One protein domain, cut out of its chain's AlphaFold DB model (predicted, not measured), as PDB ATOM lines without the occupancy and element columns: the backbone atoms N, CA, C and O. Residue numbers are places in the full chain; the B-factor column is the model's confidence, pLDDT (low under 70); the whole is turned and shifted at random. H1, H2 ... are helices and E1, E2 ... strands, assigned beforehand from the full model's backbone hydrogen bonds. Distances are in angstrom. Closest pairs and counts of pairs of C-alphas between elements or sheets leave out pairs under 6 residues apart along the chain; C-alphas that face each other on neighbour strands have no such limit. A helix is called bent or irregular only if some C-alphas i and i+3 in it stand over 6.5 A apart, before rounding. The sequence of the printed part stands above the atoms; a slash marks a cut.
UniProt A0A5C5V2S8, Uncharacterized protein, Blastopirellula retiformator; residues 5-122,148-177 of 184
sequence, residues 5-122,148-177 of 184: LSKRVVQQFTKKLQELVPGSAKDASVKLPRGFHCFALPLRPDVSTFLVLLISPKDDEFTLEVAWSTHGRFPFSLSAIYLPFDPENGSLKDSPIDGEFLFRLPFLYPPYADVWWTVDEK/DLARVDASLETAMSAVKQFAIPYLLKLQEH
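What this domain is: This is residues 5 to 122 and 148 to 177 of the 184 residues of an uncharacterized protein of Blastopirellula retiformator (UniProt A0A5C5V2S8). A twisted sheet of four strands has the helix H1 and the long helix H3 side by side over one face, with no named helix over the other. The short helix H2 is beside the strands, and residues 70 to 99 make a long loop reaching 23 A from the mean of the C-alphas. The printed part has 148 residues, in the order H1 E1 E2 E3 E4 H2 H3; the sheet runs E1 - E2 - E3 - E4, antiparallel throughout. The class is mixed, helices and strands; the whole is compact, with a radius of gyration of the C-alphas of 14.7 A and spans of 42 by 35 by 26 A.

Where its parts are: Find C-alpha 5 at (-16.567, 23.955, -15.434); from there H1 runs 22.2 A to residue 20. Read on to E1, residues 36 to 41, E2, residues 48 to 55, 22.6 A, and E3, residues 61 to 69, 27.1 A. E4 is residues 100 to 104, and H2 residues 105 to 108. H3, residues 148 to 177, was assigned as one helix by its hydrogen bonds but is bent: C-alphas 165 and 168 are 6.9 A apart. Its arms are H3a, residues 148 to 165, 25.5 A, and H3b, residues 168 to 177, 15.7 A, ending at C-alpha 177 (14.604, -0.668, -10.414).

How they stand to each other: The strands form a meander, each the antiparallel neighbour of the one before, and three hairpins. Look for N 39 and O 51 at 2.8 A between E1 and E2, N 52 and O 65 at 2.8 A between E2 and E3, and N 66 and O 103 at 2.8 A between E3 and E4. H1, H3a and H3b on one face give two layers, helices over a sheet. H1 lies over E2 at a height over the sheet of 9.2 A. H3a lies over E3 at 9.6 A. H1 and H3a touch, closest at the C-alphas of Val 9 and Val 152, 6.6 A, at a tilt of 36 degrees, only just steep, the same way. H3b stands at a shallow tilt of 22 degrees to H3a and is apart from H1. H2 is only just at the sheet's level, at 3.8 A. In H1 and H3a every O i to N i+4 pair is within hydrogen-bond range, in H3b 3 of 6; H2 is too short for one.

The domain as a whole: The C-alphas of Lys 122 and Glu 176, the two farthest apart, are 43.5 A apart. Residues 123 to 147 are not printed; across this cut C-alphas 122 and 148 are 11.1 A apart. The links H1 to E1 and E3 to E4 are long. The model's pLDDT is under 70 at residues 78 to 96, 121 to 122 and 175 to 177.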
ATOM      1  N   LEU A   5     -17.916  24.021 -14.874       81.06
ATOM      2  CA  LEU A   5     -16.567  23.955 -15.434       81.06
ATOM      3  C   LEU A   5     -15.769  22.763 -14.884       81.06
ATOM      4  O   LEU A   5     -15.262  21.954 -15.657       81.06
ATOM      5  N   SER A   6     -15.759  22.560 -13.562       85.00
ATOM      6  CA  SER A   6     -15.098  21.403 -12.936       85.00
ATOM      7  C   SER A   6     -15.619  20.074 -13.492       85.00
ATOM      8  O   SER A   6     -14.847  19.173 -13.817       85.00
ATOM      9  N   LYS A   7     -16.944  19.935 -13.640       87.12
ATOM     10  CA  LYS A   7     -17.547  18.724 -14.224       87.12
ATOM     11  C   LYS A   7     -17.065  18.507 -15.659       87.12
ATOM     12  O   LYS A   7     -16.803  17.365 -16.041       87.12
ATOM     13  N   ARG A   8     -16.930  19.586 -16.435       89.62
ATOM     14  CA  ARG A   8     -16.443  19.531 -17.813       89.62
ATOM     15  C   ARG A   8     -14.980  19.097 -17.887       89.62
ATOM     16  O   ARG A   8     -14.687  18.187 -18.662       89.62
ATOM     17  N   VAL A   9     -14.115  19.660 -17.038       93.25
ATOM     18  CA  VAL A   9     -12.702  19.260 -16.912       93.25
ATOM     19  C   VAL A   9     -12.606  17.756 -16.661       93.25
ATOM     20  O   VAL A   9     -11.937  17.054 -17.411       93.25
ATOM     21  N   VAL A  10     -13.345  17.223 -15.679       94.44
ATOM     22  CA  VAL A  10     -13.333  15.780 -15.370       94.44
ATOM     23  C   VAL A  10     -13.772  14.933 -16.562       94.44
ATOM     24  O   VAL A  10     -13.145  13.914 -16.852       94.44
ATOM     25  N   GLN A  11     -14.848  15.324 -17.249       94.31
ATOM     26  CA  GLN A  11     -15.368  14.577 -18.397       94.31
ATOM     27  C   GLN A  11     -14.364  14.533 -19.553       94.31
ATOM     28  O   GLN A  11     -14.067  13.454 -20.066       94.31
ATOM     29  N   GLN A  12     -13.829  15.689 -19.953       95.50
ATOM     30  CA  GLN A  12     -12.867  15.771 -21.051       95.50
ATOM     31  C   GLN A  12     -11.542  15.100 -20.688       95.50
ATOM     32  O   GLN A  12     -11.006  14.352 -21.503       95.50
ATOM     33  N   PHE A  13     -11.057  15.283 -19.457       97.31
ATOM     34  CA  PHE A  13      -9.869  14.596 -18.959       97.31
ATOM     35  C   PHE A  13     -10.035  13.075 -19.012       97.31
ATOM     36  O   PHE A  13      -9.181  12.388 -19.560       97.31
ATOM     37  N   THR A  14     -11.163  12.549 -18.515       97.38
ATOM     38  CA  THR A  14     -11.452  11.104 -18.540       97.38
ATOM     39  C   THR A  14     -11.389  10.559 -19.965       97.38
ATOM     40  O   THR A  14     -10.729   9.552 -20.208       97.38
ATOM     41  N   LYS A  15     -12.030  11.250 -20.916       97.00
ATOM     42  CA  LYS A  15     -12.027  10.853 -22.327       97.00
ATOM     43  C   LYS A  15     -10.608  10.846 -22.910       97.00
ATOM     44  O   LYS A  15     -10.188   9.835 -23.463       97.00
ATOM     45  N   LYS A  16      -9.861  11.944 -22.757       97.75
ATOM     46  CA  LYS A  16      -8.494  12.065 -23.294       97.75
ATOM     47  C   LYS A  16      -7.536  11.054 -22.658       97.75
ATOM     48  O   LYS A  16      -6.679  10.502 -23.344       97.75
ATOM     49  N   LEU A  17      -7.689  10.772 -21.363       98.06
ATOM     50  CA  LEU A  17      -6.886   9.763 -20.676       98.06
ATOM     51  C   LEU A  17      -7.183   8.351 -21.193       98.06
ATOM     52  O   LEU A  17      -6.250   7.584 -21.389       98.06
ATOM     53  N   GLN A  18      -8.447   8.026 -21.469       97.50
ATOM     54  CA  GLN A  18      -8.834   6.743 -22.067       97.50
ATOM     55  C   GLN A  18      -8.303   6.565 -23.490       97.50
ATOM     56  O   GLN A  18      -7.918   5.458 -23.862       97.50
ATOM     57  N   GLU A  19      -8.254   7.644 -24.270       97.31
ATOM     58  CA  GLU A  19      -7.630   7.654 -25.596       97.31
ATOM     59  C   GLU A  19      -6.107   7.460 -25.505       97.31
ATOM     60  O   GLU A  19      -5.533   6.717 -26.300       97.31
ATOM     61  N   LEU A  20      -5.448   8.091 -24.522       97.25
ATOM     62  CA  LEU A  20      -4.000   7.975 -24.323       97.25
ATOM     63  C   LEU A  20      -3.583   6.623 -23.723       97.25
ATOM     64  O   LEU A  20      -2.561   6.061 -24.118       97.25
ATOM     65  N   VAL A  21      -4.348   6.117 -22.756       96.75
ATOM     66  CA  VAL A  21      -4.100   4.872 -22.020       96.75
ATOM     67  C   VAL A  21      -5.379   4.031 -22.045       96.75
ATOM     68  O   VAL A  21      -6.219   4.149 -21.141       96.75
ATOM     69  N   PRO A  22      -5.551   3.171 -23.068       96.75
ATOM     70  CA  PRO A  22      -6.706   2.290 -23.164       96.75
ATOM     71  C   PRO A  22      -6.864   1.414 -21.918       96.75
ATOM     72  O   PRO A  22      -5.904   0.830 -21.420       96.75
ATOM     73  N   GLY A  23      -8.093   1.329 -21.409       94.94
ATOM     74  CA  GLY A  23      -8.413   0.603 -20.177       94.94
ATOM     75  C   GLY A  23      -8.214   1.410 -18.893       94.94
ATOM     76  O   GLY A  23      -8.574   0.920 -17.823       94.94
ATOM     77  N   SER A  24      -7.689   2.639 -18.970       96.81
ATOM     78  CA  SER A  24      -7.730   3.548 -17.826       96.81
ATOM     79  C   SER A  24      -9.175   3.844 -17.424       96.81
ATOM     80  O   SER A  24     -10.084   3.986 -18.252       96.81
ATOM     81  N   ALA A  25      -9.406   3.905 -16.120       95.50
ATOM     82  CA  ALA A  25     -10.735   4.109 -15.574       95.50
ATOM     83  C   ALA A  25     -10.654   4.889 -14.273       95.50
ATOM     84  O   ALA A  25      -9.696   4.768 -13.511       95.50
ATOM     85  N   LYS A  26     -11.694   5.680 -14.007       95.62
ATOM     86  CA  LYS A  26     -11.848   6.334 -12.714       95.62
ATOM     87  C   LYS A  26     -12.012   5.263 -11.635       95.62
ATOM     88  O   LYS A  26     -12.933   4.451 -11.717       95.62
ATOM     89  N   ASP A  27     -11.147   5.283 -10.630       93.75
ATOM     90  CA  ASP A  27     -11.188   4.315  -9.539       93.75
ATOM     91  C   ASP A  27     -12.135   4.807  -8.440       93.75
ATOM     92  O   ASP A  27     -11.792   5.648  -7.608       93.75
ATOM     93  N   ALA A  28     -13.366   4.295  -8.463       90.19
ATOM     94  CA  ALA A  28     -14.393   4.644  -7.489       90.19
ATOM     95  C   ALA A  28     -14.168   4.011  -6.103       90.19
ATOM     96  O   ALA A  28     -14.831   4.409  -5.144       90.19
ATOM     97  N   SER A  29     -13.260   3.034  -5.980       90.25
ATOM     98  CA  SER A  29     -12.932   2.414  -4.693       90.25
ATOM     99  C   SER A  29     -12.070   3.331  -3.817       90.25
ATOM    100  O   SER A  29     -12.135   3.270  -2.586       90.25
ATOM    101  N   VAL A  30     -11.322   4.245  -4.446       91.75
ATOM    102  CA  VAL A  30     -10.459   5.219  -3.776       91.75
ATOM    103  C   VAL A  30     -11.293   6.420  -3.320       91.75
ATOM    104  O   VAL A  30     -11.705   7.273  -4.108       91.75
ATOM    105  N   LYS A  31     -11.530   6.513  -2.009       91.38
ATOM    106  CA  LYS A  31     -12.249   7.635  -1.392       91.38
ATOM    107  C   LYS A  31     -11.309   8.818  -1.164       91.38
ATOM    108  O   LYS A  31     -10.658   8.896  -0.126       91.38
ATOM    109  N   LEU A  32     -11.249   9.737  -2.124       89.56
ATOM    110  CA  LEU A  32     -10.485  10.981  -2.001       89.56
ATOM    111  C   LEU A  32     -11.367  12.166  -1.569       89.56
ATOM    112  O   LEU A  32     -12.593  12.111  -1.727       89.56
ATOM    113  N   PRO A  33     -10.767  13.248  -1.033       89.19
ATOM    114  CA  PRO A  33     -11.484  14.487  -0.760       89.19
ATOM    115  C   PRO A  33     -12.168  15.065  -2.008       89.19
ATOM    116  O   PRO A  33     -11.873  14.717  -3.152       89.19
ATOM    117  N   ARG A  34     -13.095  16.004  -1.798       85.94
ATOM    118  CA  ARG A  34     -13.770  16.700  -2.902       85.94
ATOM    119  C   ARG A  34     -12.752  17.444  -3.779       85.94
ATOM    120  O   ARG A  34     -11.859  18.093  -3.254       85.94
ATOM    121  N   GLY A  35     -12.936  17.369  -5.100       88.50
ATOM    122  CA  GLY A  35     -12.027  17.957  -6.097       88.50
ATOM    123  C   GLY A  35     -10.949  16.991  -6.592       88.50
ATOM    124  O   GLY A  35     -10.341  17.244  -7.625       88.50
ATOM    125  N   PHE A  36     -10.768  15.853  -5.917       93.06
ATOM    126  CA  PHE A  36      -9.828  14.817  -6.322       93.06
ATOM    127  C   PHE A  36     -10.535  13.726  -7.130       93.06
ATOM    128  O   PHE A  36     -11.618  13.237  -6.781       93.06
ATOM    129  N   HIS A  37      -9.899  13.305  -8.216       95.31
ATOM    130  CA  HIS A  37     -10.395  12.260  -9.098       95.31
ATOM    131  C   HIS A  37      -9.264  11.292  -9.431       95.31
ATOM    132  O   HIS A  37      -8.368  11.626 -10.197       95.31
ATOM    133  N   CYS A  38      -9.316  10.097  -8.841       96.69
ATOM    134  CA  CYS A  38      -8.332   9.042  -9.066       96.69
ATOM    135  C   CYS A  38      -8.673   8.229 -10.314       96.69
ATOM    136  O   CYS A  38      -9.824   7.827 -10.501       96.69
ATOM    137  N   PHE A  39      -7.665   7.946 -11.128       97.88
ATOM    138  CA  PHE A  39      -7.744   7.081 -12.292       97.88
ATOM    139  C   PHE A  39      -6.696   5.984 -12.168       97.88
ATOM    140  O   PHE A  39      -5.507   6.275 -12.052       97.88
ATOM    141  N   ALA A  40      -7.133   4.730 -12.221       96.75
ATOM    142  CA  ALA A  40      -6.230   3.599 -12.349       96.75
ATOM    143  C   ALA A  40      -5.696   3.553 -13.783       96.75
ATOM    144  O   ALA A  40      -6.459   3.649 -14.752       96.75
ATOM    145  N   LEU A  41      -4.381   3.405 -13.918       96.69
ATOM    146  CA  LEU A  41      -3.712   3.227 -15.197       96.69
ATOM    147  C   LEU A  41      -3.277   1.760 -15.311       96.69
ATOM    148  O   LEU A  41      -2.434   1.323 -14.526       96.69
ATOM    149  N   PRO A  42      -3.805   0.977 -16.267       94.62
ATOM    150  CA  PRO A  42      -3.432  -0.424 -16.449       94.62
ATOM    151  C   PRO A  42      -2.114  -0.540 -17.226       94.62
ATOM    152  O   PRO A  42      -2.038  -1.201 -18.259       94.62
ATOM    153  N   LEU A  43      -1.066   0.140 -16.760       91.56
ATOM    154  CA  LEU A  43       0.236   0.099 -17.424       91.56
ATOM    155  C   LEU A  43       0.920  -1.255 -17.210       91.56
ATOM    156  O   LEU A  43       1.678  -1.696 -18.073       91.56
ATOM    157  N   ARG A  44       0.657  -1.916 -16.070       84.06
ATOM    158  CA  ARG A  44       1.227  -3.218 -15.702       84.06
ATOM    159  C   ARG A  44       0.337  -4.002 -14.725       84.06
ATOM    160  O   ARG A  44      -0.465  -3.394 -14.022       84.06
ATOM    161  N   PRO A  45       0.507  -5.336 -14.634       83.62
ATOM    162  CA  PRO A  45      -0.232  -6.173 -13.688       83.62
ATOM    163  C   PRO A  45       0.406  -6.287 -12.289       83.62
ATOM    164  O   PRO A  45      -0.271  -6.703 -11.356       83.62
ATOM    165  N   ASP A  46       1.699  -5.992 -12.139       84.31
ATOM    166  CA  ASP A  46       2.480  -6.198 -10.906       84.31
ATOM    167  C   ASP A  46       2.603  -4.947 -10.029       84.31
ATOM    168  O   ASP A  46       2.935  -5.053  -8.852       84.31
ATOM    169  N   VAL A  47       2.316  -3.773 -10.586       87.56
ATOM    170  CA  VAL A  47       2.327  -2.496  -9.870       87.56
ATOM    171  C   VAL A  47       1.031  -1.771 -10.172       87.56
ATOM    172  O   VAL A  47       0.641  -1.637 -11.331       87.56
ATOM    173  N   SER A  48       0.373  -1.271  -9.132       92.25
ATOM    174  CA  SER A  48      -0.770  -0.385  -9.313       92.25
ATOM    175  C   SER A  48      -0.278   1.024  -9.572       92.25
ATOM    176  O   SER A  48       0.441   1.592  -8.754       92.25
ATOM    177  N   THR A  49      -0.660   1.583 -10.714       94.12
ATOM    178  CA  THR A  49      -0.317   2.951 -11.098       94.12
ATOM    179  C   THR A  49      -1.570   3.796 -11.199       94.12
ATOM    180  O   THR A  49      -2.596   3.336 -11.703       94.12
ATOM    181  N   PHE A  50      -1.482   5.033 -10.729       95.69
ATOM    182  CA  PHE A  50      -2.609   5.943 -10.635       95.69
ATOM    183  C   PHE A  50      -2.233   7.329 -11.137       95.69
ATOM    184  O   PHE A  50      -1.095   7.783 -11.001       95.69
ATOM    185  N   LEU A  51      -3.230   8.016 -11.673       97.19
ATOM    186  CA  LEU A  51      -3.183   9.438 -11.964       97.19
ATOM    187  C   LEU A  51      -4.326  10.105 -11.209       97.19
ATOM    188  O   LEU A  51      -5.467   9.651 -11.284       97.19
ATOM    189  N   VAL A  52      -4.035  11.172 -10.481       96.62
ATOM    190  CA  VAL A  52      -5.041  11.928  -9.740       96.62
ATOM    191  C   VAL A  52      -5.186  13.291 -10.382       96.62
ATOM    192  O   VAL A  52      -4.229  14.053 -10.458       96.62
ATOM    193  N   LEU A  53      -6.395  13.602 -10.834       97.06
ATOM    194  CA  LEU A  53      -6.778  14.953 -11.213       97.06
ATOM    195  C   LEU A  53      -7.252  15.695  -9.966       97.06
ATOM    196  O   LEU A  53      -8.235  15.286  -9.344       97.06
ATOM    197  N   LEU A  54      -6.560  16.776  -9.624       94.81
ATOM    198  CA  LEU A  54      -6.893  17.659  -8.516       94.81
ATOM    199  C   LEU A  54      -7.420  18.983  -9.065       94.81
ATOM    200  O   LEU A  54      -6.664  19.751  -9.644       94.81
ATOM    201  N   ILE A  55      -8.705  19.253  -8.865       93.38
ATOM    202  CA  ILE A  55      -9.341  20.523  -9.227       93.38
ATOM    203  C   ILE A  55      -9.391  21.409  -7.984       93.38
ATOM    204  O   ILE A  55      -9.881  20.968  -6.936       93.38
ATOM    205  N   SER A  56      -8.890  22.642  -8.091       89.31
ATOM    206  CA  SER A  56      -8.929  23.589  -6.980       89.31
ATOM    207  C   SER A  56     -10.390  23.904  -6.628       89.31
ATOM    208  O   SER A  56     -11.213  24.157  -7.505       89.31
ATOM    209  N   PRO A  57     -10.772  23.857  -5.340       80.38
ATOM    210  CA  PRO A  57     -12.119  24.229  -4.925       80.38
ATOM    211  C   PRO A  57     -12.319  25.748  -4.847       80.38
ATOM    212  O   PRO A  57     -13.444  26.178  -4.602       80.38
ATOM    213  N   LYS A  58     -11.238  26.533  -4.958       81.94
ATOM    214  CA  LYS A  58     -11.232  27.994  -4.783       81.94
ATOM    215  C   LYS A  58     -10.943  28.748  -6.072       81.94
ATOM    216  O   LYS A  58     -11.437  29.853  -6.242       81.94
ATOM    217  N   ASP A  59     -10.126  28.155  -6.927       83.38
ATOM    218  CA  ASP A  59      -9.628  28.763  -8.147       83.38
ATOM    219  C   ASP A  59     -10.048  27.876  -9.327       83.38
ATOM    220  O   ASP A  59     -10.116  26.650  -9.202       83.38
ATOM    221  N   ASP A  60     -10.322  28.481 -10.480       86.31
ATOM    222  CA  ASP A  60     -10.619  27.760 -11.720       86.31
ATOM    223  C   ASP A  60      -9.319  27.233 -12.342       86.31
ATOM    224  O   ASP A  60      -8.838  27.689 -13.377       86.31
ATOM    225  N   GLU A  61      -8.720  26.258 -11.665       92.06
ATOM    226  CA  GLU A  61      -7.474  25.606 -12.049       92.06
ATOM    227  C   GLU A  61      -7.430  24.149 -11.579       92.06
ATOM    228  O   GLU A  61      -8.173  23.712 -10.694       92.06
ATOM    229  N   PHE A  62      -6.532  23.374 -12.176       95.25
ATOM    230  CA  PHE A  62      -6.284  21.998 -11.770       95.25
ATOM    231  C   PHE A  62      -4.800  21.642 -11.841       95.25
ATOM    232  O   PHE A  62      -4.018  22.280 -12.539       95.25
ATOM    233  N   THR A  63      -4.417  20.578 -11.149       95.75
ATOM    234  CA  THR A  63      -3.104  19.945 -11.275       95.75
ATOM    235  C   THR A  63      -3.249  18.425 -11.320       95.75
ATOM    236  O   THR A  63      -4.353  17.881 -11.189       95.75
ATOM    237  N   LEU A  64      -2.139  17.732 -11.559       96.38
ATOM    238  CA  LEU A  64      -2.087  16.280 -11.677       96.38
ATOM    239  C   LEU A  64      -1.082  15.706 -10.687       96.38
ATOM    240  O   LEU A  64       0.032  16.212 -10.562       96.38
ATOM    241  N   GLU A  65      -1.448  14.599 -10.053       95.00
ATOM    242  CA  GLU A  65      -0.542  13.792  -9.239       95.00
ATOM    243  C   GLU A  65      -0.364  12.414  -9.861       95.00
ATOM    244  O   GLU A  65      -1.304  11.826 -10.395       95.00
ATOM    245  N   VAL A  66       0.855  11.900  -9.785       93.38
ATOM    246  CA  VAL A  66       1.207  10.548 -10.200       93.38
ATOM    247  C   VAL A  66       1.428   9.731  -8.942       93.38
ATOM    248  O   VAL A  66       2.163  10.149  -8.046       93.38
ATOM    249  N   ALA A  67       0.801   8.561  -8.886       92.19
ATOM    250  CA  ALA A  67       0.971   7.635  -7.782       92.19
ATOM    251  C   ALA A  67       1.294   6.234  -8.283       92.19
ATOM    252  O   ALA A  67       0.840   5.814  -9.352       92.19
ATOM    253  N   TRP A  68       2.031   5.478  -7.479       90.25
ATOM    254  CA  TRP A  68       2.175   4.045  -7.685       90.25
ATOM    255  C   TRP A  68       2.345   3.306  -6.359       90.25
ATOM    256  O   TRP A  68       2.755   3.888  -5.355       90.25
ATOM    257  N   SER A  69       1.983   2.025  -6.360       89.81
ATOM    258  CA  SER A  69       2.057   1.150  -5.191       89.81
ATOM    259  C   SER A  69       2.299  -0.295  -5.610       89.81
ATOM    260  O   SER A  69       1.672  -0.809  -6.545       89.81
ATOM    261  N   THR A  70       3.181  -0.965  -4.875       87.75
ATOM    262  CA  THR A  70       3.400  -2.419  -4.961       87.75
ATOM    263  C   THR A  70       2.317  -3.233  -4.243       87.75
ATOM    264  O   THR A  70       2.174  -4.424  -4.502       87.75
ATOM    265  N   HIS A  71       1.490  -2.601  -3.404       88.00
ATOM    266  CA  HIS A  71       0.484  -3.270  -2.564       88.00
ATOM    267  C   HIS A  71      -0.890  -3.420  -3.225       88.00
ATOM    268  O   HIS A  71      -1.858  -3.810  -2.572       88.00
ATOM    269  N   GLY A  72      -1.023  -3.067  -4.504       88.44
ATOM    270  CA  GLY A  72      -2.300  -3.192  -5.212       88.44
ATOM    271  C   GLY A  72      -3.342  -2.116  -4.864       88.44
ATOM    272  O   GLY A  72      -4.514  -2.285  -5.188       88.44
ATOM    273  N   ARG A  73      -2.957  -1.043  -4.158       90.75
ATOM    274  CA  ARG A  73      -3.881  -0.019  -3.636       90.75
ATOM    275  C   ARG A  73      -3.336   1.397  -3.794       90.75
ATOM    276  O   ARG A  73      -2.144   1.593  -3.982       90.75
ATOM    277  N   PHE A  74      -4.211   2.394  -3.687       92.12
ATOM    278  CA  PHE A  74      -3.797   3.797  -3.713       92.12
ATOM    279  C   PHE A  74      -3.004   4.182  -2.439       92.12
ATOM    280  O   PHE A  74      -3.446   3.831  -1.338       92.12
ATOM    281  N   PRO A  75      -1.882   4.919  -2.551       89.44
ATOM    282  CA  PRO A  75      -0.999   5.223  -1.423       89.44
ATOM    283  C   PRO A  75      -1.484   6.423  -0.584       89.44
ATOM    284  O   PRO A  75      -0.984   7.540  -0.696       89.44
ATOM    285  N   PHE A  76      -2.482   6.204   0.278       81.62
ATOM    286  CA  PHE A  76      -3.095   7.251   1.122       81.62
ATOM    287  C   PHE A  76      -2.172   7.855   2.191       81.62
ATOM    288  O   PHE A  76      -2.473   8.914   2.736       81.62
ATOM    289  N   SER A  77      -1.098   7.154   2.549       73.12
ATOM    290  CA  SER A  77      -0.166   7.538   3.616       73.12
ATOM    291  C   SER A  77       0.765   8.687   3.214       73.12
ATOM    292  O   SER A  77       1.427   9.267   4.076       73.12
ATOM    293  N   LEU A  78       0.817   9.029   1.924       66.75
ATOM    294  CA  LEU A  78       1.770   9.983   1.373       66.75
ATOM    295  C   LEU A  78       1.116  11.341   1.112       66.75
ATOM    296  O   LEU A  78       0.040  11.444   0.532       66.75
ATOM    297  N   SER A  79       1.801  12.405   1.528       63.62
ATOM    298  CA  SER A  79       1.489  13.778   1.123       63.62
ATOM    299  C   SER A  79       2.204  14.087  -0.191       63.62
ATOM    300  O   SER A  79       3.394  13.817  -0.308       63.62
ATOM    301  N   ALA A  80       1.527  14.700  -1.162       60.59
ATOM    302  CA  ALA A  80       2.041  14.963  -2.514       60.59
ATOM    303  C   ALA A  80       3.238  15.944  -2.617       60.59
ATOM    304  O   ALA A  80       3.591  16.380  -3.712       60.59
ATOM    305  N   ILE A  81       3.867  16.303  -1.493       62.28
ATOM    306  CA  ILE A  81       5.009  17.232  -1.405       62.28
ATOM    307  C   ILE A  81       6.350  16.510  -1.678       62.28
ATOM    308  O   ILE A  81       7.407  17.139  -1.729       62.28
ATOM    309  N   TYR A  82       6.358  15.191  -1.880       65.19
ATOM    310  CA  TYR A  82       7.598  14.470  -2.171       65.19
ATOM    311  C   TYR A  82       8.047  14.681  -3.622       65.19
ATOM    312  O   TYR A  82       7.317  14.383  -4.561       65.19
ATOM    313  N   LEU A  83       9.278  15.159  -3.815       68.81
ATOM    314  CA  LEU A  83       9.910  15.166  -5.133       68.81
ATOM    315  C   LEU A  83      10.319  13.730  -5.511       68.81
ATOM    316  O   LEU A  83      10.992  13.074  -4.710       68.81
ATOM    317  N   PRO A  84       9.963  13.239  -6.713       65.50
ATOM    318  CA  PRO A  84      10.367  11.915  -7.199       65.50
ATOM    319  C   PRO A  84      11.854  11.813  -7.550       65.50
ATOM    320  O   PRO A  84      12.337  10.722  -7.849       65.50
ATOM    321  N   PHE A  85      12.574  12.932  -7.538       68.88
ATOM    322  CA  PHE A  85      13.958  13.044  -7.970       68.88
ATOM    323  C   PHE A  85      14.749  13.945  -7.019       68.88
ATOM    324  O   PHE A  85      14.183  14.781  -6.306       68.88
ATOM    325  N   ASP A  86      16.062  13.750  -7.014       63.22
ATOM    326  CA  ASP A  86      17.029  14.684  -6.469       63.22
ATOM    327  C   ASP A  86      17.406  15.702  -7.564       63.22
ATOM    328  O   ASP A  86      18.042  15.325  -8.556       63.22
ATOM    329  N   PRO A  87      17.008  16.982  -7.439       53.91
ATOM    330  CA  PRO A  87      17.310  18.003  -8.436       53.91
ATOM    331  C   PRO A  87      18.800  18.298  -8.602       53.91
ATOM    332  O   PRO A  87      19.184  18.800  -9.657       53.91
ATOM    333  N   GLU A  88      19.638  17.985  -7.612       57.19
ATOM    334  CA  GLU A  88      21.083  18.216  -7.692       57.19
ATOM    335  C   GLU A  88      21.787  17.116  -8.494       57.19
ATOM    336  O   GLU A  88      22.727  17.390  -9.239       57.19
ATOM    337  N   ASN A  89      21.294  15.881  -8.385       57.06
ATOM    338  CA  ASN A  89      21.940  14.701  -8.958       57.06
ATOM    339  C   ASN A  89      21.215  14.134 -10.190       57.06
ATOM    340  O   ASN A  89      21.745  13.253 -10.867       57.06
ATOM    341  N   GLY A  90      20.004  14.619 -10.496       53.44
ATOM    342  CA  GLY A  90      19.174  14.118 -11.596       53.44
ATOM    343  C   GLY A  90      18.754  12.651 -11.434       53.44
ATOM    344  O   GLY A  90      18.221  12.056 -12.373       53.44
ATOM    345  N   SER A  91      19.006  12.058 -10.265       58.47
ATOM    346  CA  SER A  91      18.635  10.695  -9.918       58.47
ATOM    347  C   SER A  91      17.231  10.668  -9.330       58.47
ATOM    348  O   SER A  91      16.787  11.600  -8.656       58.47
ATOM    349  N   LEU A  92      16.508   9.580  -9.582       60.22
ATOM    350  CA  LEU A  92      15.304   9.263  -8.822       60.22
ATOM    351  C   LEU A  92      15.676   9.214  -7.339       60.22
ATOM    352  O   LEU A  92      16.742   8.706  -7.002       60.22
ATOM    353  N   LYS A  93      14.820   9.718  -6.443       61.62
ATOM    354  CA  LYS A  93      15.031   9.444  -5.017       61.62
ATOM    355  C   LYS A  93      15.006   7.926  -4.839       61.62
ATOM    356  O   LYS A  93      14.007   7.287  -5.164       61.62
ATOM    357  N   ASP A  94      16.112   7.372  -4.348       51.16
ATOM    358  CA  ASP A  94      16.468   5.954  -4.474       51.16
ATOM    359  C   ASP A  94      15.527   4.963  -3.775       51.16
ATOM    360  O   ASP A  94      15.754   3.758  -3.858       51.16
ATOM    361  N   SER A  95      14.472   5.396  -3.078       59.47
ATOM    362  CA  SER A  95      13.527   4.451  -2.480       59.47
ATOM    363  C   SER A  95      12.117   5.026  -2.316       59.47
ATOM    364  O   SER A  95      11.957   6.062  -1.662       59.47
ATOM    365  N   PRO A  96      11.076   4.355  -2.848       68.12
ATOM    366  CA  PRO A  96       9.705   4.605  -2.437       68.12
ATOM    367  C   PRO A  96       9.570   4.357  -0.934       68.12
ATOM    368  O   PRO A  96      10.241   3.488  -0.368       68.12
ATOM    369  N   ILE A  97       8.686   5.104  -0.279       75.38
ATOM    370  CA  ILE A  97       8.397   4.874   1.136       75.38
ATOM    371  C   ILE A  97       7.480   3.655   1.184       75.38
ATOM    372  O   ILE A  97       6.350   3.723   0.716       75.38
ATOM    373  N   ASP A  98       7.991   2.534   1.692       79.50
ATOM    374  CA  ASP A  98       7.247   1.267   1.792       79.50
ATOM    375  C   ASP A  98       6.685   0.758   0.445       79.50
ATOM    376  O   ASP A  98       5.584   0.221   0.361       79.50
ATOM    377  N   GLY A  99       7.428   0.961  -0.652       82.06
ATOM    378  CA  GLY A  99       6.983   0.525  -1.984       82.06
ATOM    379  C   GLY A  99       5.821   1.346  -2.557       82.06
ATOM    380  O   GLY A  99       5.131   0.873  -3.465       82.06
ATOM    381  N   GLU A 100       5.606   2.551  -2.026       86.56
ATOM    382  CA  GLU A 100       4.590   3.511  -2.445       86.56
ATOM    383  C   GLU A 100       5.199   4.879  -2.779       86.56
ATOM    384  O   GLU A 100       6.212   5.305  -2.211       86.56
ATOM    385  N   PHE A 101       4.561   5.598  -3.707       86.12
ATOM    386  CA  PHE A 101       4.949   6.960  -4.053       86.12
ATOM    387  C   PHE A 101       3.745   7.784  -4.536       86.12
ATOM    388  O   PHE A 101       2.879   7.259  -5.236       86.12
ATOM    389  N   LEU A 102       3.704   9.072  -4.182       90.12
ATOM    390  CA  LEU A 102       2.706  10.049  -4.637       90.12
ATOM    391  C   LEU A 102       3.354  11.433  -4.725       90.12
ATOM    392  O   LEU A 102       3.948  11.902  -3.754       90.12
ATOM    393  N   PHE A 103       3.232  12.087  -5.877       89.06
ATOM    394  CA  PHE A 103       3.834  13.398  -6.133       89.06
ATOM    395  C   PHE A 103       3.109  14.133  -7.259       89.06
ATOM    396  O   PHE A 103       2.428  13.516  -8.081       89.06
ATOM    397  N   ARG A 104       3.295  15.452  -7.350       91.38
ATOM    398  CA  ARG A 104       2.736  16.255  -8.447       91.38
ATOM    399  C   ARG A 104       3.505  16.051  -9.750       91.38
ATOM    400  O   ARG A 104       4.723  16.201  -9.783       91.38
ATOM    401  N   LEU A 105       2.787  15.766 -10.836       92.38
ATOM    402  CA  LEU A 105       3.338  15.554 -12.178       92.38
ATOM    403  C   LEU A 105       4.289  16.679 -12.632       92.38
ATOM    404  O   LEU A 105       5.341  16.345 -13.174       92.38
ATOM    405  N   PRO A 106       3.997  17.976 -12.403       91.31
ATOM    406  CA  PRO A 106       4.926  19.058 -12.732       91.31
ATOM    407  C   PRO A 106       6.339  18.924 -12.150       91.31
ATOM    408  O   PRO A 106       7.290  19.445 -12.726       91.31
ATOM    409  N   PHE A 107       6.516  18.166 -11.065       87.81
ATOM    410  CA  PHE A 107       7.838  17.863 -10.528       87.81
ATOM    411  C   PHE A 107       8.632  16.844 -11.359       87.81
ATOM    412  O   PHE A 107       9.775  16.577 -11.029       87.81
ATOM    413  N   LEU A 108       8.098  16.272 -12.443       86.50
ATOM    414  CA  LEU A 108       8.869  15.381 -13.328       86.50
ATOM    415  C   LEU A 108       9.638  16.101 -14.432       86.50
ATOM    416  O   LEU A 108      10.424  15.456 -15.126       86.50
ATOM    417  N   TYR A 109       9.410  17.395 -14.637       85.06
ATOM    418  CA  TYR A 109      10.022  18.123 -15.743       85.06
ATOM    419  C   TYR A 109      10.414  19.548 -15.350       85.06
ATOM    420  O   TYR A 109       9.769  20.146 -14.489       85.06
ATOM    421  N   PRO A 110      11.458  20.124 -15.980       79.88
ATOM    422  CA  PRO A 110      11.853  21.504 -15.730       79.88
ATOM    423  C   PRO A 110      10.676  22.474 -15.932       79.88
ATOM    424  O   PRO A 110       9.942  22.336 -16.913       79.88
ATOM    425  N   PRO A 111      10.484  23.468 -15.049       85.81
ATOM    426  CA  PRO A 111      11.411  23.912 -14.004       85.81
ATOM    427  C   PRO A 111      11.248  23.199 -12.649       85.81
ATOM    428  O   PRO A 111      11.764  23.696 -11.653       85.81
ATOM    429  N   TYR A 112      10.538  22.068 -12.589       83.25
ATOM    430  CA  TYR A 112      10.222  21.344 -11.352       83.25
ATOM    431  C   TYR A 112       9.435  22.197 -10.354       83.25
ATOM    432  O   TYR A 112       9.684  22.194  -9.149       83.25
ATOM    433  N   ALA A 113       8.487  22.962 -10.885       83.56
ATOM    434  CA  ALA A 113       7.625  23.832 -10.108       83.56
ATOM    435  C   ALA A 113       6.256  23.192  -9.905       83.56
ATOM    436  O   ALA A 113       5.814  22.368 -10.701       83.56
ATOM    437  N   ASP A 114       5.566  23.626  -8.859       86.75
ATOM    438  CA  ASP A 114       4.185  23.249  -8.614       86.75
ATOM    439  C   ASP A 114       3.246  24.001  -9.572       86.75
ATOM    440  O   ASP A 114       2.811  25.119  -9.293       86.75
ATOM    441  N   VAL A 115       3.005  23.420 -10.748       88.44
ATOM    442  CA  VAL A 115       2.198  24.041 -11.806       88.44
ATOM    443  C   VAL A 115       0.726  23.666 -11.660       88.44
ATOM    444  O   VAL A 115       0.365  22.488 -11.567       88.44
ATOM    445  N   TRP A 116      -0.118  24.691 -11.728       93.12
ATOM    446  CA  TRP A 116      -1.562  24.579 -11.882       93.12
ATOM    447  C   TRP A 116      -1.964  25.101 -13.259       93.12
ATOM    448  O   TRP A 116      -1.531  26.172 -13.686       93.12
ATOM    449  N   TRP A 117      -2.767  24.320 -13.977       93.56
ATOM    450  CA  TRP A 117      -3.334  24.712 -15.258       93.56
ATOM    451  C   TRP A 117      -4.646  25.441 -15.021       93.56
ATOM    452  O   TRP A 117      -5.638  24.853 -14.590       93.56
ATOM    453  N   THR A 118      -4.640  26.730 -15.327       89.94
ATOM    454  CA  THR A 118      -5.811  27.597 -15.257       89.94
ATOM    455  C   THR A 118      -6.811  27.242 -16.360       89.94
ATOM    456  O   THR A 118      -6.429  27.003 -17.508       89.94
ATOM    457  N   VAL A 119      -8.096  27.179 -16.017       84.25
ATOM    458  CA  VAL A 119      -9.197  26.872 -16.945       84.25
ATOM    459  C   VAL A 119     -10.125  28.055 -17.197       84.25
ATOM    460  O   VAL A 119     -10.851  28.027 -18.187       84.25
ATOM    461  N   ASP A 120     -10.036  29.108 -16.387       78.56
ATOM    462  CA  ASP A 120     -10.651  30.401 -16.669       78.56
ATOM    463  C   ASP A 120      -9.701  31.550 -16.296       78.56
ATOM    464  O   ASP A 120      -8.950  31.457 -15.325       78.56
ATOM    465  N   GLU A 121      -9.713  32.646 -17.057       63.38
ATOM    466  CA  GLU A 121      -9.080  33.871 -16.568       63.38
ATOM    467  C   GLU A 121      -9.814  34.233 -15.291       63.38
ATOM    468  O   GLU A 121     -11.033  34.337 -15.337       63.38
ATOM    469  N   LYS A 122      -9.093  34.401 -14.169       54.12
ATOM    470  CA  LYS A 122      -9.677  34.895 -12.919       54.12
ATOM    471  C   LYS A 122     -10.558  36.073 -13.273       54.12
ATOM    472  O   LYS A 122     -10.038  37.157 -13.552       54.12
ATOM    473  N   ASP A 148     -14.212  29.775 -22.609       79.56
ATOM    474  CA  ASP A 148     -13.797  29.003 -21.433       79.56
ATOM    475  C   ASP A 148     -13.658  27.524 -21.798       79.56
ATOM    476  O   ASP A 148     -12.711  26.855 -21.394       79.56
ATOM    477  N   LEU A 149     -14.545  27.017 -22.662       83.25
ATOM    478  CA  LEU A 149     -14.425  25.660 -23.200       83.25
ATOM    479  C   LEU A 149     -13.126  25.470 -23.995       83.25
ATOM    480  O   LEU A 149     -12.436  24.471 -23.801       83.25
ATOM    481  N   ALA A 150     -12.771  26.430 -24.852       86.00
ATOM    482  CA  ALA A 150     -11.525  26.376 -25.612       86.00
ATOM    483  C   ALA A 150     -10.287  26.424 -24.699       86.00
ATOM    484  O   ALA A 150      -9.304  25.726 -24.956       86.00
ATOM    485  N   ARG A 151     -10.341  27.206 -23.612       86.62
ATOM    486  CA  ARG A 151      -9.280  27.266 -22.593       86.62
ATOM    487  C   ARG A 151      -9.140  25.949 -21.842       86.62
ATOM    488  O   ARG A 151      -8.024  25.449 -21.727       86.62
ATOM    489  N   VAL A 152     -10.251  25.358 -21.394       89.50
ATOM    490  CA  VAL A 152     -10.247  24.027 -20.769       89.50
ATOM    491  C   VAL A 152      -9.582  23.016 -21.695       89.50
ATOM    492  O   VAL A 152      -8.687  22.292 -21.260       89.50
ATOM    493  N   ASP A 153      -9.982  22.979 -22.968       91.06
ATOM    494  CA  ASP A 153      -9.409  22.048 -23.935       91.06
ATOM    495  C   ASP A 153      -7.898  22.284 -24.116       91.06
ATOM    496  O   ASP A 153      -7.133  21.323 -24.065       91.06
ATOM    497  N   ALA A 154      -7.439  23.534 -24.237       92.69
ATOM    498  CA  ALA A 154      -6.015  23.858 -24.375       92.69
ATOM    499  C   ALA A 154      -5.182  23.479 -23.131       92.69
ATOM    500  O   ALA A 154      -4.095  22.898 -23.245       92.69
ATOM    501  N   SER A 155      -5.704  23.764 -21.936       93.62
ATOM    502  CA  SER A 155      -5.079  23.392 -20.664       93.62
ATOM    503  C   SER A 155      -5.016  21.874 -20.496       93.62
ATOM    504  O   SER A 155      -3.978  21.336 -20.105       93.62
ATOM    505  N   LEU A 156      -6.079  21.156 -20.871       95.81
ATOM    506  CA  LEU A 156      -6.092  19.697 -20.873       95.81
ATOM    507  C   LEU A 156      -5.122  19.105 -21.894       95.81
ATOM    508  O   LEU A 156      -4.435  18.148 -21.559       95.81
ATOM    509  N   GLU A 157      -5.017  19.650 -23.107       96.25
ATOM    510  CA  GLU A 157      -4.025  19.196 -24.094       96.25
ATOM    511  C   GLU A 157      -2.598  19.324 -23.553       96.25
ATOM    512  O   GLU A 157      -1.793  18.396 -23.661       96.25
ATOM    513  N   THR A 158      -2.299  20.440 -22.889       95.62
ATOM    514  CA  THR A 158      -0.992  20.662 -22.262       95.62
ATOM    515  C   THR A 158      -0.729  19.643 -21.150       95.62
ATOM    516  O   THR A 158       0.324  19.001 -21.133       95.62
ATOM    517  N   ALA A 159      -1.699  19.433 -20.255       96.44
ATOM    518  CA  ALA A 159      -1.593  18.454 -19.178       96.44
ATOM    519  C   ALA A 159      -1.452  17.015 -19.714       96.44
ATOM    520  O   ALA A 159      -0.606  16.255 -19.247       96.44
ATOM    521  N   MET A 160      -2.215  16.643 -20.744       97.62
ATOM    522  CA  MET A 160      -2.139  15.322 -21.376       97.62
ATOM    523  C   MET A 160      -0.818  15.104 -22.113       97.62
ATOM    524  O   MET A 160      -0.262  14.003 -22.072       97.62
ATOM    525  N   SER A 161      -0.273  16.149 -22.737       96.94
ATOM    526  CA  SER A 161       1.074  16.122 -23.304       96.94
ATOM    527  C   SER A 161       2.114  15.836 -22.216       96.94
ATOM    528  O   SER A 161       2.960  14.963 -22.402       96.94
ATOM    529  N   ALA A 162       1.992  16.461 -21.039       95.75
ATOM    530  CA  ALA A 162       2.868  16.178 -19.902       95.75
ATOM    531  C   ALA A 162       2.710  14.739 -19.372       95.75
ATOM    532  O   ALA A 162       3.705  14.073 -19.083       95.75
ATOM    533  N   VAL A 163       1.483  14.206 -19.309       96.81
ATOM    534  CA  VAL A 163       1.242  12.794 -18.946       96.81
ATOM    535  C   VAL A 163       1.949  11.857 -19.927       96.81
ATOM    536  O   VAL A 163       2.656  10.936 -19.512       96.81
ATOM    537  N   LYS A 164       1.800  12.107 -21.230       97.00
ATOM    538  CA  LYS A 164       2.408  11.299 -22.291       97.00
ATOM    539  C   LYS A 164       3.935  11.371 -22.285       97.00
ATOM    540  O   LYS A 164       4.586  10.350 -22.484       97.00
ATOM    541  N   GLN A 165       4.496  12.564 -22.101       95.62
ATOM    542  CA  GLN A 165       5.939  12.799 -22.194       95.62
ATOM    543  C   GLN A 165       6.694  12.429 -20.916       95.62
ATOM    544  O   GLN A 165       7.835  11.983 -21.004       95.62
ATOM    545  N   PHE A 166       6.071  12.588 -19.745       93.19
ATOM    546  CA  PHE A 166       6.761  12.461 -18.461       93.19
ATOM    547  C   PHE A 166       6.159  11.376 -17.568       93.19
ATOM    548  O   PHE A 166       6.884  10.466 -17.172       93.19
ATOM    549  N   ALA A 167       4.848  11.406 -17.291       92.75
ATOM    550  CA  ALA A 167       4.230  10.473 -16.338       92.75
ATOM    551  C   ALA A 167       4.331   9.010 -16.790       92.75
ATOM    552  O   ALA A 167       4.814   8.160 -16.045       92.75
ATOM    553  N   ILE A 168       3.887   8.708 -18.016       93.88
ATOM    554  CA  ILE A 168       3.874   7.333 -18.529       93.88
ATOM    555  C   ILE A 168       5.304   6.785 -18.640       93.88
ATOM    556  O   ILE A 168       5.555   5.719 -18.078       93.88
ATOM    557  N   PRO A 169       6.273   7.481 -19.274       91.50
ATOM    558  CA  PRO A 169       7.648   6.993 -19.324       91.50
ATOM    559  C   PRO A 169       8.271   6.802 -17.941       91.50
ATOM    560  O   PRO A 169       8.978   5.820 -17.738       91.50
ATOM    561  N   TYR A 170       7.993   7.689 -16.982       87.62
ATOM    562  CA  TYR A 170       8.449   7.532 -15.600       87.62
ATOM    563  C   TYR A 170       7.912   6.240 -14.968       87.62
ATOM    564  O   TYR A 170       8.686   5.419 -14.476       87.62
ATOM    565  N   LEU A 171       6.596   6.014 -15.051       88.44
ATOM    566  CA  LEU A 171       5.943   4.819 -14.506       88.44
ATOM    567  C   LEU A 171       6.428   3.527 -15.184       88.44
ATOM    568  O   LEU A 171       6.506   2.481 -14.540       88.44
ATOM    569  N   LEU A 172       6.790   3.590 -16.468       87.31
ATOM    570  CA  LEU A 172       7.386   2.469 -17.197       87.31
ATOM    571  C   LEU A 172       8.881   2.264 -16.886       87.31
ATOM    572  O   LEU A 172       9.356   1.142 -16.994       87.31
ATOM    573  N   LYS A 173       9.633   3.295 -16.484       82.06
ATOM    574  CA  LYS A 173      11.057   3.163 -16.113       82.06
ATOM    575  C   LYS A 173      11.273   2.612 -14.709       82.06
ATOM    576  O   LYS A 173      12.241   1.894 -14.483       82.06
ATOM    577  N   LEU A 174      10.358   2.879 -13.774       72.81
ATOM    578  CA  LEU A 174      10.409   2.304 -12.419       72.81
ATOM    579  C   LEU A 174      10.492   0.763 -12.417       72.81
ATOM    580  O   LEU A 174      10.967   0.168 -11.452       72.81
ATOM    581  N   GLN A 175      10.090   0.127 -13.520       63.56
ATOM    582  CA  GLN A 175      10.192  -1.311 -13.767       63.56
ATOM    583  C   GLN A 175      11.621  -1.858 -13.671       63.56
ATOM    584  O   GLN A 175      11.807  -2.983 -13.216       63.56
ATOM    585  N   GLU A 176      12.622  -1.082 -14.095       63.44
ATOM    586  CA  GLU A 176      14.022  -1.527 -14.113       63.44
ATOM    587  C   GLU A 176      14.613  -1.604 -12.699       63.44
ATOM    588  O   GLU A 176      15.512  -2.403 -12.440       63.44
ATOM    589  N   HIS A 177      14.072  -0.813 -11.769       63.72
ATOM    590  CA  HIS A 177      14.604  -0.668 -10.414       63.72
ATOM    591  C   HIS A 177      13.860  -1.505  -9.363       63.72
ATOM    592  O   HIS A 177      14.453  -1.841  -8.339       63.72
TER     593      HIS A 177